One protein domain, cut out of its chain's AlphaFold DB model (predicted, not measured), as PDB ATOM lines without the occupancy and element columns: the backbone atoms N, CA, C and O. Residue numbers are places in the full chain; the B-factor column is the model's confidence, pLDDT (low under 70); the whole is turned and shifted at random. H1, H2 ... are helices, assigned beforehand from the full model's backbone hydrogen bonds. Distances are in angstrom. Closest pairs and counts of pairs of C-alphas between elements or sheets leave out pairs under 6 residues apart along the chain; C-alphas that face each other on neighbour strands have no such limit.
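Overview. This is residues 86 to 164 of the 195 residues of the protein "NB-ARC domain-containing protein" of Capsicum chinense (UniProt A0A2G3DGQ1). Four helices are joined in a chain of contacts, with the short helix H1 in the middle. The longest helix, H3, and H2 cross each other on one side of H1, and H4 packs on its other side, away from H2 and H3. The printed part has 79 residues, with four named helices in the order H1, H2, H3, H4 and no named strand; its class is all helix. It is compact, with a radius of gyration of the C-alphas of 12.1 A, and spans 34 by 26 by 21 A.

Arrangement. H1, residues 86 to 94, is close to but not clearly touching H2, residues 105 to 114: the closest C-alphas, of Cys 90 and Phe 112, are 6.8 A apart. H1 touches H3, residues 123 to 139, about perpendicular at 77 degrees; H3 does so with residues 133 to 137 alone, and the closest C-alphas, of Met 87 and Ile 133, are 6.0 A apart. H1 also touches H4, residues 150 to 161, at a steep tilt of 67 degrees, opposite ways; the closest C-alphas, of Leu 92 and Ala 156, are 5.5 A apart. H2 touches H3 at a steep tilt of 58 degrees, opposite ways. H3 does so with residues 126 to 131 alone, and the closest C-alphas, of Ile 109 and Gly 130, are 5.3 A apart. H4 is apart from H2 and from H3. The packing is mostly crossed, with helix lines at large angles. In H1, H2, H3 and H4 every O i to N i+4 pair is within hydrogen-bond range.

Along the chain. H1 begins at C-alpha 86, (175.094, 230.477, 162.803), and measures 12.4 A. H2 measures 14.3 A. H3 runs 24.3 A from C-alpha 123, (167.624, 231.996, 147.915). H4 measures 16.3 A and ends at C-alpha 161, (169.060, 221.179, 177.668).

Size, cuts and confidence. The C-alphas farthest apart, of Asn 121 and Leu 151, are 35.5 A apart. The printed part has no cut, and its three links between helices are short. Mean pLDDT of the printed part is 89.1; residue 100 and residues 162 to 164 are under 70.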
ATOM      1  N   THR A  86     175.860 231.179 163.834       92.81
ATOM      2  CA  THR A  86     175.094 230.477 162.803       92.81
ATOM      3  C   THR A  86     175.572 229.034 162.646       92.81
ATOM      4  O   THR A  86     174.751 228.120 162.584       92.81
ATOM      5  N   MET A  87     176.887 228.792 162.632       93.94
ATOM      6  CA  MET A  87     177.443 227.432 162.576       93.94
ATOM      7  C   MET A  87     177.107 226.617 163.826       93.94
ATOM      8  O   MET A  87     176.770 225.439 163.703       93.94
ATOM      9  N   LEU A  88     177.181 227.239 165.008       93.00
ATOM     10  CA  LEU A  88     176.809 226.613 166.278       93.00
ATOM     11  C   LEU A  88     175.332 226.189 166.257       93.00
ATOM     12  O   LEU A  88     175.019 225.034 166.536       93.00
ATOM     13  N   GLU A  89     174.427 227.085 165.854       92.31
ATOM     14  CA  GLU A  89     172.993 226.787 165.784       92.31
ATOM     15  C   GLU A  89     172.652 225.748 164.704       92.31
ATOM     16  O   GLU A  89     171.818 224.879 164.952       92.31
ATOM     17  N   CYS A  90     173.316 225.775 163.543       94.44
ATOM     18  CA  CYS A  90     173.146 224.744 162.512       94.44
ATOM     19  C   CYS A  90     173.621 223.368 162.999       94.44
ATOM     20  O   CYS A  90     172.944 222.373 162.755       94.44
ATOM     21  N   PHE A  91     174.746 223.300 163.722       94.25
ATOM     22  CA  PHE A  91     175.204 222.056 164.346       94.25
ATOM     23  C   PHE A  91     174.170 221.525 165.348       94.25
ATOM     24  O   PHE A  91     173.793 220.360 165.269       94.25
ATOM     25  N   LEU A  92     173.657 222.375 166.243       92.38
ATOM     26  CA  LEU A  92     172.627 221.966 167.204       92.38
ATOM     27  C   LEU A  92     171.331 221.521 166.509       92.38
ATOM     28  O   LEU A  92     170.704 220.563 166.951       92.38
ATOM     29  N   TYR A  93     170.948 222.161 165.400       91.31
ATOM     30  CA  TYR A  93     169.782 221.753 164.612       91.31
ATOM     31  C   TYR A  93     169.935 220.347 164.022       91.31
ATOM     32  O   TYR A  93     168.971 219.586 163.994       91.31
ATOM     33  N   CYS A  94     171.140 219.964 163.592       91.25
ATOM     34  CA  CYS A  94     171.391 218.613 163.089       91.25
ATOM     35  C   CYS A  94     171.100 217.519 164.132       91.25
ATOM     36  O   CYS A  94     170.737 216.412 163.750       91.25
ATOM     37  N   ALA A  95     171.195 217.815 165.434       90.62
ATOM     38  CA  ALA A  95     170.927 216.842 166.499       90.62
ATOM     39  C   ALA A  95     169.450 216.416 166.597       90.62
ATOM     40  O   ALA A  95     169.131 215.403 167.226       90.62
ATOM     41  N   LEU A  96     168.544 217.162 165.954       86.00
ATOM     42  CA  LEU A  96     167.122 216.822 165.873       86.00
ATOM     43  C   LEU A  96     166.861 215.549 165.055       86.00
ATOM     44  O   LEU A  96     165.797 214.949 165.213       86.00
ATOM     45  N   TYR A  97     167.818 215.134 164.224       83.94
ATOM     46  CA  TYR A  97     167.730 213.957 163.365       83.94
ATOM     47  C   TYR A  97     168.569 212.817 163.962       83.94
ATOM     48  O   TYR A  97     169.664 213.075 164.475       83.94
ATOM     49  N   PRO A  98     168.070 211.570 163.977       77.12
ATOM     50  CA  PRO A  98     168.846 210.425 164.447       77.12
ATOM     51  C   PRO A  98     170.018 210.122 163.498       77.12
ATOM     52  O   PRO A  98     169.974 210.471 162.319       77.12
ATOM     53  N   GLU A  99     171.065 209.453 163.996       72.75
ATOM     54  CA  GLU A  99     172.271 209.129 163.207       72.75
ATOM     55  C   GLU A  99     171.940 208.329 161.931       72.75
ATOM     56  O   GLU A  99     172.598 208.480 160.897       72.75
ATOM     57  N   ASP A 100     170.907 207.492 161.991       69.50
ATOM     58  CA  ASP A 100     170.471 206.640 160.887       69.50
ATOM     59  C   ASP A 100     169.452 207.297 159.945       69.50
ATOM     60  O   ASP A 100     168.914 206.618 159.062       69.50
ATOM     61  N   ASP A 101     169.145 208.581 160.137       73.25
ATOM     62  CA  ASP A 101     168.251 209.295 159.234       73.25
ATOM     63  C   ASP A 101     168.982 209.683 157.949       73.25
ATOM     64  O   ASP A 101     170.066 210.276 157.961       73.25
ATOM     65  N   ALA A 102     168.380 209.352 156.813       70.25
ATOM     66  CA  ALA A 102     168.954 209.610 155.500       70.25
ATOM     67  C   ALA A 102     168.539 211.000 155.000       70.25
ATOM     68  O   ALA A 102     167.960 211.128 153.922       70.25
ATOM     69  N   ILE A 103     168.821 212.049 155.780       82.12
ATOM     70  CA  ILE A 103     168.531 213.416 155.348       82.12
ATOM     71  C   ILE A 103     169.507 213.841 154.248       82.12
ATOM     72  O   ILE A 103     170.727 213.785 154.406       82.12
ATOM     73  N   GLY A 104     168.973 214.270 153.104       89.69
ATOM     74  CA  GLY A 104     169.790 214.786 152.011       89.69
ATOM     75  C   GLY A 104     170.461 216.109 152.385       89.69
ATOM     76  O   GLY A 104     169.926 216.908 153.150       89.69
ATOM     77  N   ARG A 105     171.624 216.399 151.797       92.81
ATOM     78  CA  ARG A 105     172.331 217.667 152.037       92.81
ATOM     79  C   ARG A 105     171.488 218.891 151.694       92.81
ATOM     80  O   ARG A 105     171.348 219.788 152.522       92.81
ATOM     81  N   ASP A 106     170.938 218.917 150.489       95.00
ATOM     82  CA  ASP A 106     170.145 220.047 150.002       95.00
ATOM     83  C   ASP A 106     168.843 220.180 150.801       95.00
ATOM     84  O   ASP A 106     168.364 221.286 151.043       95.00
ATOM     85  N   GLU A 107     168.309 219.056 151.283       94.00
ATOM     86  CA  GLU A 107     167.161 219.034 152.183       94.00
ATOM     87  C   GLU A 107     167.498 219.674 153.536       94.00
ATOM     88  O   GLU A 107     166.788 220.578 153.977       94.00
ATOM     89  N   LEU A 108     168.607 219.277 154.168       94.19
ATOM     90  CA  LEU A 108     169.070 219.859 155.428       94.19
ATOM     91  C   LEU A 108     169.336 221.366 155.294       94.19
ATOM     92  O   LEU A 108     168.933 222.144 156.157       94.19
ATOM     93  N   ILE A 109     169.939 221.798 154.182       96.50
ATOM     94  CA  ILE A 109     170.121 223.224 153.877       96.50
ATOM     95  C   ILE A 109     168.765 223.917 153.734       96.50
ATOM     96  O   ILE A 109     168.545 224.967 154.333       96.50
ATOM     97  N   GLY A 110     167.827 223.320 152.997       96.44
ATOM     98  CA  GLY A 110     166.470 223.843 152.860       96.44
ATOM     99  C   GLY A 110     165.787 224.071 154.211       96.44
ATOM    100  O   GLY A 110     165.140 225.106 154.392       96.44
ATOM    101  N   ARG A 111     165.995 223.155 155.163       94.06
ATOM    102  CA  ARG A 111     165.494 223.252 156.540       94.06
ATOM    103  C   ARG A 111     166.191 224.346 157.341       94.06
ATOM    104  O   ARG A 111     165.498 225.143 157.961       94.06
ATOM    105  N   PHE A 112     167.519 224.480 157.260       95.31
ATOM    106  CA  PHE A 112     168.226 225.604 157.894       95.31
ATOM    107  C   PHE A 112     167.665 226.962 157.466       95.31
ATOM    108  O   PHE A 112     167.527 227.866 158.290       95.31
ATOM    109  N   ILE A 113     167.334 227.106 156.183       95.88
ATOM    110  CA  ILE A 113     166.802 228.361 155.657       95.88
ATOM    111  C   ILE A 113     165.345 228.570 156.084       95.88
ATOM    112  O   ILE A 113     164.977 229.670 156.483       95.88
ATOM    113  N   MET A 114     164.513 227.523 156.036       93.12
ATOM    114  CA  MET A 114     163.120 227.581 156.512       93.12
ATOM    115  C   MET A 114     163.041 228.014 157.982       93.12
ATOM    116  O   MET A 114     162.184 228.807 158.355       93.12
ATOM    117  N   GLU A 115     163.983 227.536 158.789       88.31
ATOM    118  CA  GLU A 115     164.130 227.855 160.210       88.31
ATOM    119  C   GLU A 115     164.782 229.220 160.467       88.31
ATOM    120  O   GLU A 115     164.959 229.624 161.616       88.31
ATOM    121  N   GLY A 116     165.191 229.924 159.409       91.69
ATOM    122  CA  GLY A 116     165.861 231.215 159.501       91.69
ATOM    123  C   GLY A 116     167.241 231.161 160.159       91.69
ATOM    124  O   GLY A 116     167.726 232.202 160.599       91.69
ATOM    125  N   LEU A 117     167.877 229.987 160.240       93.31
ATOM    126  CA  LEU A 117     169.255 229.847 160.723       93.31
ATOM    127  C   LEU A 117     170.239 230.466 159.730       93.31
ATOM    128  O   LEU A 117     171.155 231.190 160.108       93.31
ATOM    129  N   VAL A 118     170.014 230.205 158.442       95.31
ATOM    130  CA  VAL A 118     170.795 230.764 157.339       95.31
ATOM    131  C   VAL A 118     169.945 231.804 156.625       95.31
ATOM    132  O   VAL A 118     168.819 231.510 156.233       95.31
ATOM    133  N   LYS A 119     170.481 233.020 156.481       93.25
ATOM    134  CA  LYS A 119     169.786 234.171 155.892       93.25
ATOM    135  C   LYS A 119     170.669 234.830 154.843       93.25
ATOM    136  O   LYS A 119     171.870 234.984 155.051       93.25
ATOM    137  N   GLY A 120     170.064 235.287 153.758       92.25
ATOM    138  CA  GLY A 120     170.761 235.978 152.679       92.25
ATOM    139  C   GLY A 120     169.842 236.950 151.952       92.25
ATOM    140  O   GLY A 120     168.663 237.077 152.275       92.25
ATOM    141  N   ASN A 121     170.385 237.642 150.955       95.25
ATOM    142  CA  ASN A 121     169.618 238.569 150.122       95.25
ATOM    143  C   ASN A 121     168.906 237.854 148.961       95.25
ATOM    144  O   ASN A 121     168.097 238.460 148.259       95.25
ATOM    145  N   SER A 122     169.211 236.573 148.739       97.62
ATOM    146  CA  SER A 122     168.555 235.711 147.759       97.62
ATOM    147  C   SER A 122     168.570 234.251 148.213       97.62
ATOM    148  O   SER A 122     169.405 233.842 149.022       97.62
ATOM    149  N   ARG A 123     167.683 233.436 147.628       95.94
ATOM    150  CA  ARG A 123     167.624 231.996 147.915       95.94
ATOM    151  C   ARG A 123     168.912 231.261 147.540       95.94
ATOM    152  O   ARG A 123     169.291 230.306 148.209       95.94
ATOM    153  N   GLU A 124     169.573 231.698 146.471       97.69
ATOM    154  CA  GLU A 124     170.858 231.150 146.034       97.69
ATOM    155  C   GLU A 124     171.967 231.462 147.048       97.69
ATOM    156  O   GLU A 124     172.751 230.579 147.397       97.69
ATOM    157  N   GLU A 125     172.003 232.692 147.572       97.75
ATOM    158  CA  GLU A 125     172.963 233.089 148.605       97.75
ATOM    159  C   GLU A 125     172.784 232.247 149.874       97.75
ATOM    160  O   GLU A 125     173.756 231.698 150.392       97.75
ATOM    161  N   GLU A 126     171.542 232.076 150.329       98.00
ATOM    162  CA  GLU A 126     171.199 231.231 151.475       98.00
ATOM    163  C   GLU A 126     171.655 229.780 151.278       98.00
ATOM    164  O   GLU A 126     172.269 229.184 152.165       98.00
ATOM    165  N   PHE A 127     171.413 229.210 150.095       98.00
ATOM    166  CA  PHE A 127     171.848 227.851 149.784       98.00
ATOM    167  C   PHE A 127     173.376 227.725 149.805       98.00
ATOM    168  O   PHE A 127     173.920 226.827 150.451       98.00
ATOM    169  N   ASN A 128     174.085 228.660 149.169       97.75
ATOM    170  CA  ASN A 128     175.549 228.692 149.139       97.75
ATOM    171  C   ASN A 128     176.157 228.842 150.545       97.75
ATOM    172  O   ASN A 128     177.152 228.181 150.879       97.75
ATOM    173  N   GLN A 129     175.547 229.665 151.400       97.12
ATOM    174  CA  GLN A 129     175.936 229.792 152.804       97.12
ATOM    175  C   GLN A 129     175.701 228.483 153.573       97.12
ATOM    176  O   GLN A 129     176.616 228.006 154.250       97.12
ATOM    177  N   GLY A 130     174.537 227.846 153.411       97.25
ATOM    178  CA  GLY A 130     174.235 226.543 154.011       97.25
ATOM    179  C   GLY A 130     175.231 225.456 153.591       97.25
ATOM    180  O   GLY A 130     175.762 224.730 154.437       97.25
ATOM    181  N   HIS A 131     175.592 225.401 152.304       97.06
ATOM    182  CA  HIS A 131     176.653 224.515 151.816       97.06
ATOM    183  C   HIS A 131     178.001 224.816 152.479       97.06
ATOM    184  O   HIS A 131     178.725 223.889 152.846       97.06
ATOM    185  N   THR A 132     178.354 226.090 152.643       96.44
ATOM    186  CA  THR A 132     179.612 226.489 153.285       96.44
ATOM    187  C   THR A 132     179.661 226.044 154.745       96.44
ATOM    188  O   THR A 132     180.685 225.521 155.190       96.44
ATOM    189  N   ILE A 133     178.558 226.197 155.481       96.31
ATOM    190  CA  ILE A 133     178.437 225.763 156.877       96.31
ATOM    191  C   ILE A 133     178.627 224.249 156.983       96.31
ATOM    192  O   ILE A 133     179.501 223.799 157.723       96.31
ATOM    193  N   LEU A 134     177.897 223.459 156.189       95.50
ATOM    194  CA  LEU A 134     178.035 221.998 156.209       95.50
ATOM    195  C   LEU A 134     179.455 221.547 155.844       95.50
ATOM    196  O   LEU A 134     179.999 220.661 156.495       95.50
ATOM    197  N   ASN A 135     180.105 222.186 154.865       93.62
ATOM    198  CA  ASN A 135     181.504 221.887 154.532       93.62
ATOM    199  C   ASN A 135     182.454 222.146 155.705       93.62
ATOM    200  O   ASN A 135     183.371 221.358 155.935       93.62
ATOM    201  N   LYS A 136     182.246 223.232 156.457       92.25
ATOM    202  CA  LYS A 136     183.053 223.536 157.643       92.25
ATOM    203  C   LYS A 136     182.814 222.517 158.756       92.25
ATOM    204  O   LYS A 136     183.788 222.023 159.316       92.25
ATOM    205  N   LEU A 137     181.561 222.152 159.032       93.19
ATOM    206  CA  LEU A 137     181.230 221.141 160.043       93.19
ATOM    207  C   LEU A 137     181.837 219.769 159.704       93.19
ATOM    208  O   LEU A 137     182.436 219.137 160.572       93.19
ATOM    209  N   VAL A 138     181.781 219.353 158.433       90.69
ATOM    210  CA  VAL A 138     182.426 218.116 157.958       90.69
ATOM    211  C   VAL A 138     183.947 218.193 158.067       90.69
ATOM    212  O   VAL A 138     184.586 217.261 158.551       90.69
ATOM    213  N   LYS A 139     184.552 219.322 157.677       87.75
ATOM    214  CA  LYS A 139     186.007 219.529 157.780       87.75
ATOM    215  C   LYS A 139     186.511 219.428 159.225       87.75
ATOM    216  O   LYS A 139     187.631 218.977 159.452       87.75
ATOM    217  N   LEU A 140     185.697 219.855 160.186       86.31
ATOM    218  CA  LEU A 140     185.989 219.778 161.619       86.31
ATOM    219  C   LEU A 140     185.640 218.410 162.227       86.31
ATOM    220  O   LEU A 140     185.807 218.222 163.430       86.31
ATOM    221  N   SER A 141     185.157 217.475 161.402       88.00
ATOM    222  CA  SER A 141     184.683 216.149 161.802       88.00
ATOM    223  C   SER A 141     183.569 216.190 162.852       88.00
ATOM    224  O   SER A 141     183.442 215.288 163.674       88.00
ATOM    225  N   LEU A 142     182.760 217.252 162.818       89.75
ATOM    226  CA  LEU A 142     181.534 217.391 163.605       89.75
ATOM    227  C   LEU A 142     180.318 216.786 162.882       89.75
ATOM    228  O   LEU A 142     179.279 216.575 163.500       89.75
ATOM    229  N   LEU A 143     180.453 216.511 161.581       89.44
ATOM    230  CA  LEU A 143     179.508 215.758 160.759       89.44
ATOM    231  C   LEU A 143     180.277 214.830 159.813       89.44
ATOM    232  O   LEU A 143     181.359 215.180 159.336       89.44
ATOM    233  N   GLU A 144     179.685 213.691 159.475       84.69
ATOM    234  CA  GLU A 144     180.131 212.826 158.385       84.69
ATOM    235  C   GLU A 144     179.162 212.981 157.207       84.69
ATOM    236  O   GLU A 144     178.029 212.499 157.240       84.69
ATOM    237  N   ALA A 145     179.596 213.723 156.181       83.81
ATOM    238  CA  ALA A 145     178.759 214.275 155.112       83.81
ATOM    239  C   ALA A 145     177.629 215.189 155.634       83.81
ATOM    240  O   ALA A 145     177.713 216.410 155.511       83.81
ATOM    241  N   VAL A 146     176.589 214.601 156.213       85.06
ATOM    242  CA  VAL A 146     175.422 215.262 156.827       85.06
ATOM    243  C   VAL A 146     174.929 214.532 158.078       85.06
ATOM    244  O   VAL A 146     174.028 215.018 158.752       85.06
ATOM    245  N   ARG A 147     175.527 213.381 158.402       85.94
ATOM    246  CA  ARG A 147     175.163 212.556 159.550       85.94
ATOM    247  C   ARG A 147     175.939 213.007 160.775       85.94
ATOM    248  O   ARG A 147     177.123 213.342 160.688       85.94
ATOM    249  N   MET A 148     175.264 213.007 161.916       89.62
ATOM    250  CA  MET A 148     175.872 213.287 163.207       89.62
ATOM    251  C   MET A 148     176.068 211.974 163.954       89.62
ATOM    252  O   MET A 148     175.108 211.237 164.143       89.62
ATOM    253  N   HIS A 149     177.300 211.708 164.384       88.50
ATOM    254  CA  HIS A 149     177.606 210.559 165.235       88.50
ATOM    255  C   HIS A 149     176.827 210.666 166.555       88.50
ATOM    256  O   HIS A 149     176.781 211.745 167.148       88.50
ATOM    257  N   ASP A 150     176.304 209.554 167.068       87.62
ATOM    258  CA  ASP A 150     175.524 209.448 168.306       87.62
ATOM    259  C   ASP A 150     176.130 210.204 169.498       87.62
ATOM    260  O   ASP A 150     175.416 210.889 170.225       87.62
ATOM    261  N   LEU A 151     177.456 210.165 169.679       88.00
ATOM    262  CA  LEU A 151     178.129 210.908 170.752       88.00
ATOM    263  C   LEU A 151     178.098 212.428 170.532       88.00
ATOM    264  O   LEU A 151     177.956 213.189 171.486       88.00
ATOM    265  N   LEU A 152     178.228 212.891 169.286       90.88
ATOM    266  CA  LEU A 152     178.098 214.312 168.944       90.88
ATOM    267  C   LEU A 152     176.653 214.782 169.083       90.88
ATOM    268  O   LEU A 152     176.418 215.904 169.528       90.88
ATOM    269  N   ARG A 153     175.701 213.908 168.747       91.06
ATOM    270  CA  ARG A 153     174.273 214.155 168.911       91.06
ATOM    271  C   ARG A 153     173.897 214.257 170.381       91.06
ATOM    272  O   ARG A 153     173.312 215.256 170.776       91.06
ATOM    273  N   GLU A 154     174.296 213.292 171.203       89.19
ATOM    274  CA  GLU A 154     174.089 213.320 172.656       89.19
ATOM    275  C   GLU A 154     174.727 214.567 173.287       89.19
ATOM    276  O   GLU A 154     174.094 215.259 174.085       89.19
ATOM    277  N   MET A 155     175.947 214.929 172.871       91.12
ATOM    278  CA  MET A 155     176.579 216.182 173.290       91.12
ATOM    279  C   MET A 155     175.731 217.401 172.921       91.12
ATOM    280  O   MET A 155     175.513 218.276 173.759       91.12
ATOM    281  N   ALA A 156     175.278 217.486 171.670       90.62
ATOM    282  CA  ALA A 156     174.457 218.589 171.201       90.62
ATOM    283  C   ALA A 156     173.170 218.688 172.026       90.62
ATOM    284  O   ALA A 156     172.880 219.756 172.553       90.62
ATOM    285  N   LEU A 157     172.465 217.576 172.246       87.12
ATOM    286  CA  LEU A 157     171.248 217.536 173.060       87.12
ATOM    287  C   LEU A 157     171.486 218.037 174.493       87.12
ATOM    288  O   LEU A 157     170.694 218.829 175.008       87.12
ATOM    289  N   ARG A 158     172.616 217.682 175.118       86.94
ATOM    290  CA  ARG A 158     173.000 218.226 176.434       86.94
ATOM    291  C   ARG A 158     173.195 219.737 176.408       86.94
ATOM    292  O   ARG A 158     172.650 220.426 177.262       86.94
ATOM    293  N   ILE A 159     173.889 220.259 175.392       86.44
ATOM    294  CA  ILE A 159     174.061 221.711 175.202       86.44
ATOM    295  C   ILE A 159     172.698 222.402 175.065       86.44
ATOM    296  O   ILE A 159     172.502 223.500 175.583       86.44
ATOM    297  N   THR A 160     171.742 221.760 174.387       78.00
ATOM    298  CA  THR A 160     170.394 222.312 174.227       78.00
ATOM    299  C   THR A 160     169.558 222.265 175.506       78.00
ATOM    300  O   THR A 160     168.728 223.148 175.696       78.00
ATOM    301  N   ASN A 161     169.801 221.312 176.409       70.62
ATOM    302  CA  ASN A 161     169.060 221.179 177.668       70.62
ATOM    303  C   ASN A 161     169.430 222.246 178.711       70.62
ATOM    304  O   ASN A 161     168.571 222.634 179.501       70.62
ATOM    305  N   ASP A 162     170.659 222.772 178.691       64.12
ATOM    306  CA  ASP A 162     171.096 223.830 179.621       64.12
ATOM    307  C   ASP A 162     170.367 225.173 179.388       64.12
ATOM    308  O   ASP A 162     170.308 226.029 180.275       64.12
ATOM    309  N   LYS A 163     169.785 225.360 178.195       59.31
ATOM    310  CA  LYS A 163     168.860 226.447 177.829       59.31
ATOM    311  C   LYS A 163     167.839 225.893 176.826       59.31
ATOM    312  O   LYS A 163     168.077 226.040 175.624       59.31
ATOM    313  N   PRO A 164     166.744 225.257 177.285       59.25
ATOM    314  CA  PRO A 164     165.874 224.436 176.447       59.25
ATOM    315  C   PRO A 164     165.127 225.281 175.413       59.25
ATOM    316  O   PRO A 164     163.996 225.695 175.620       59.25
TER     317      PRO A 164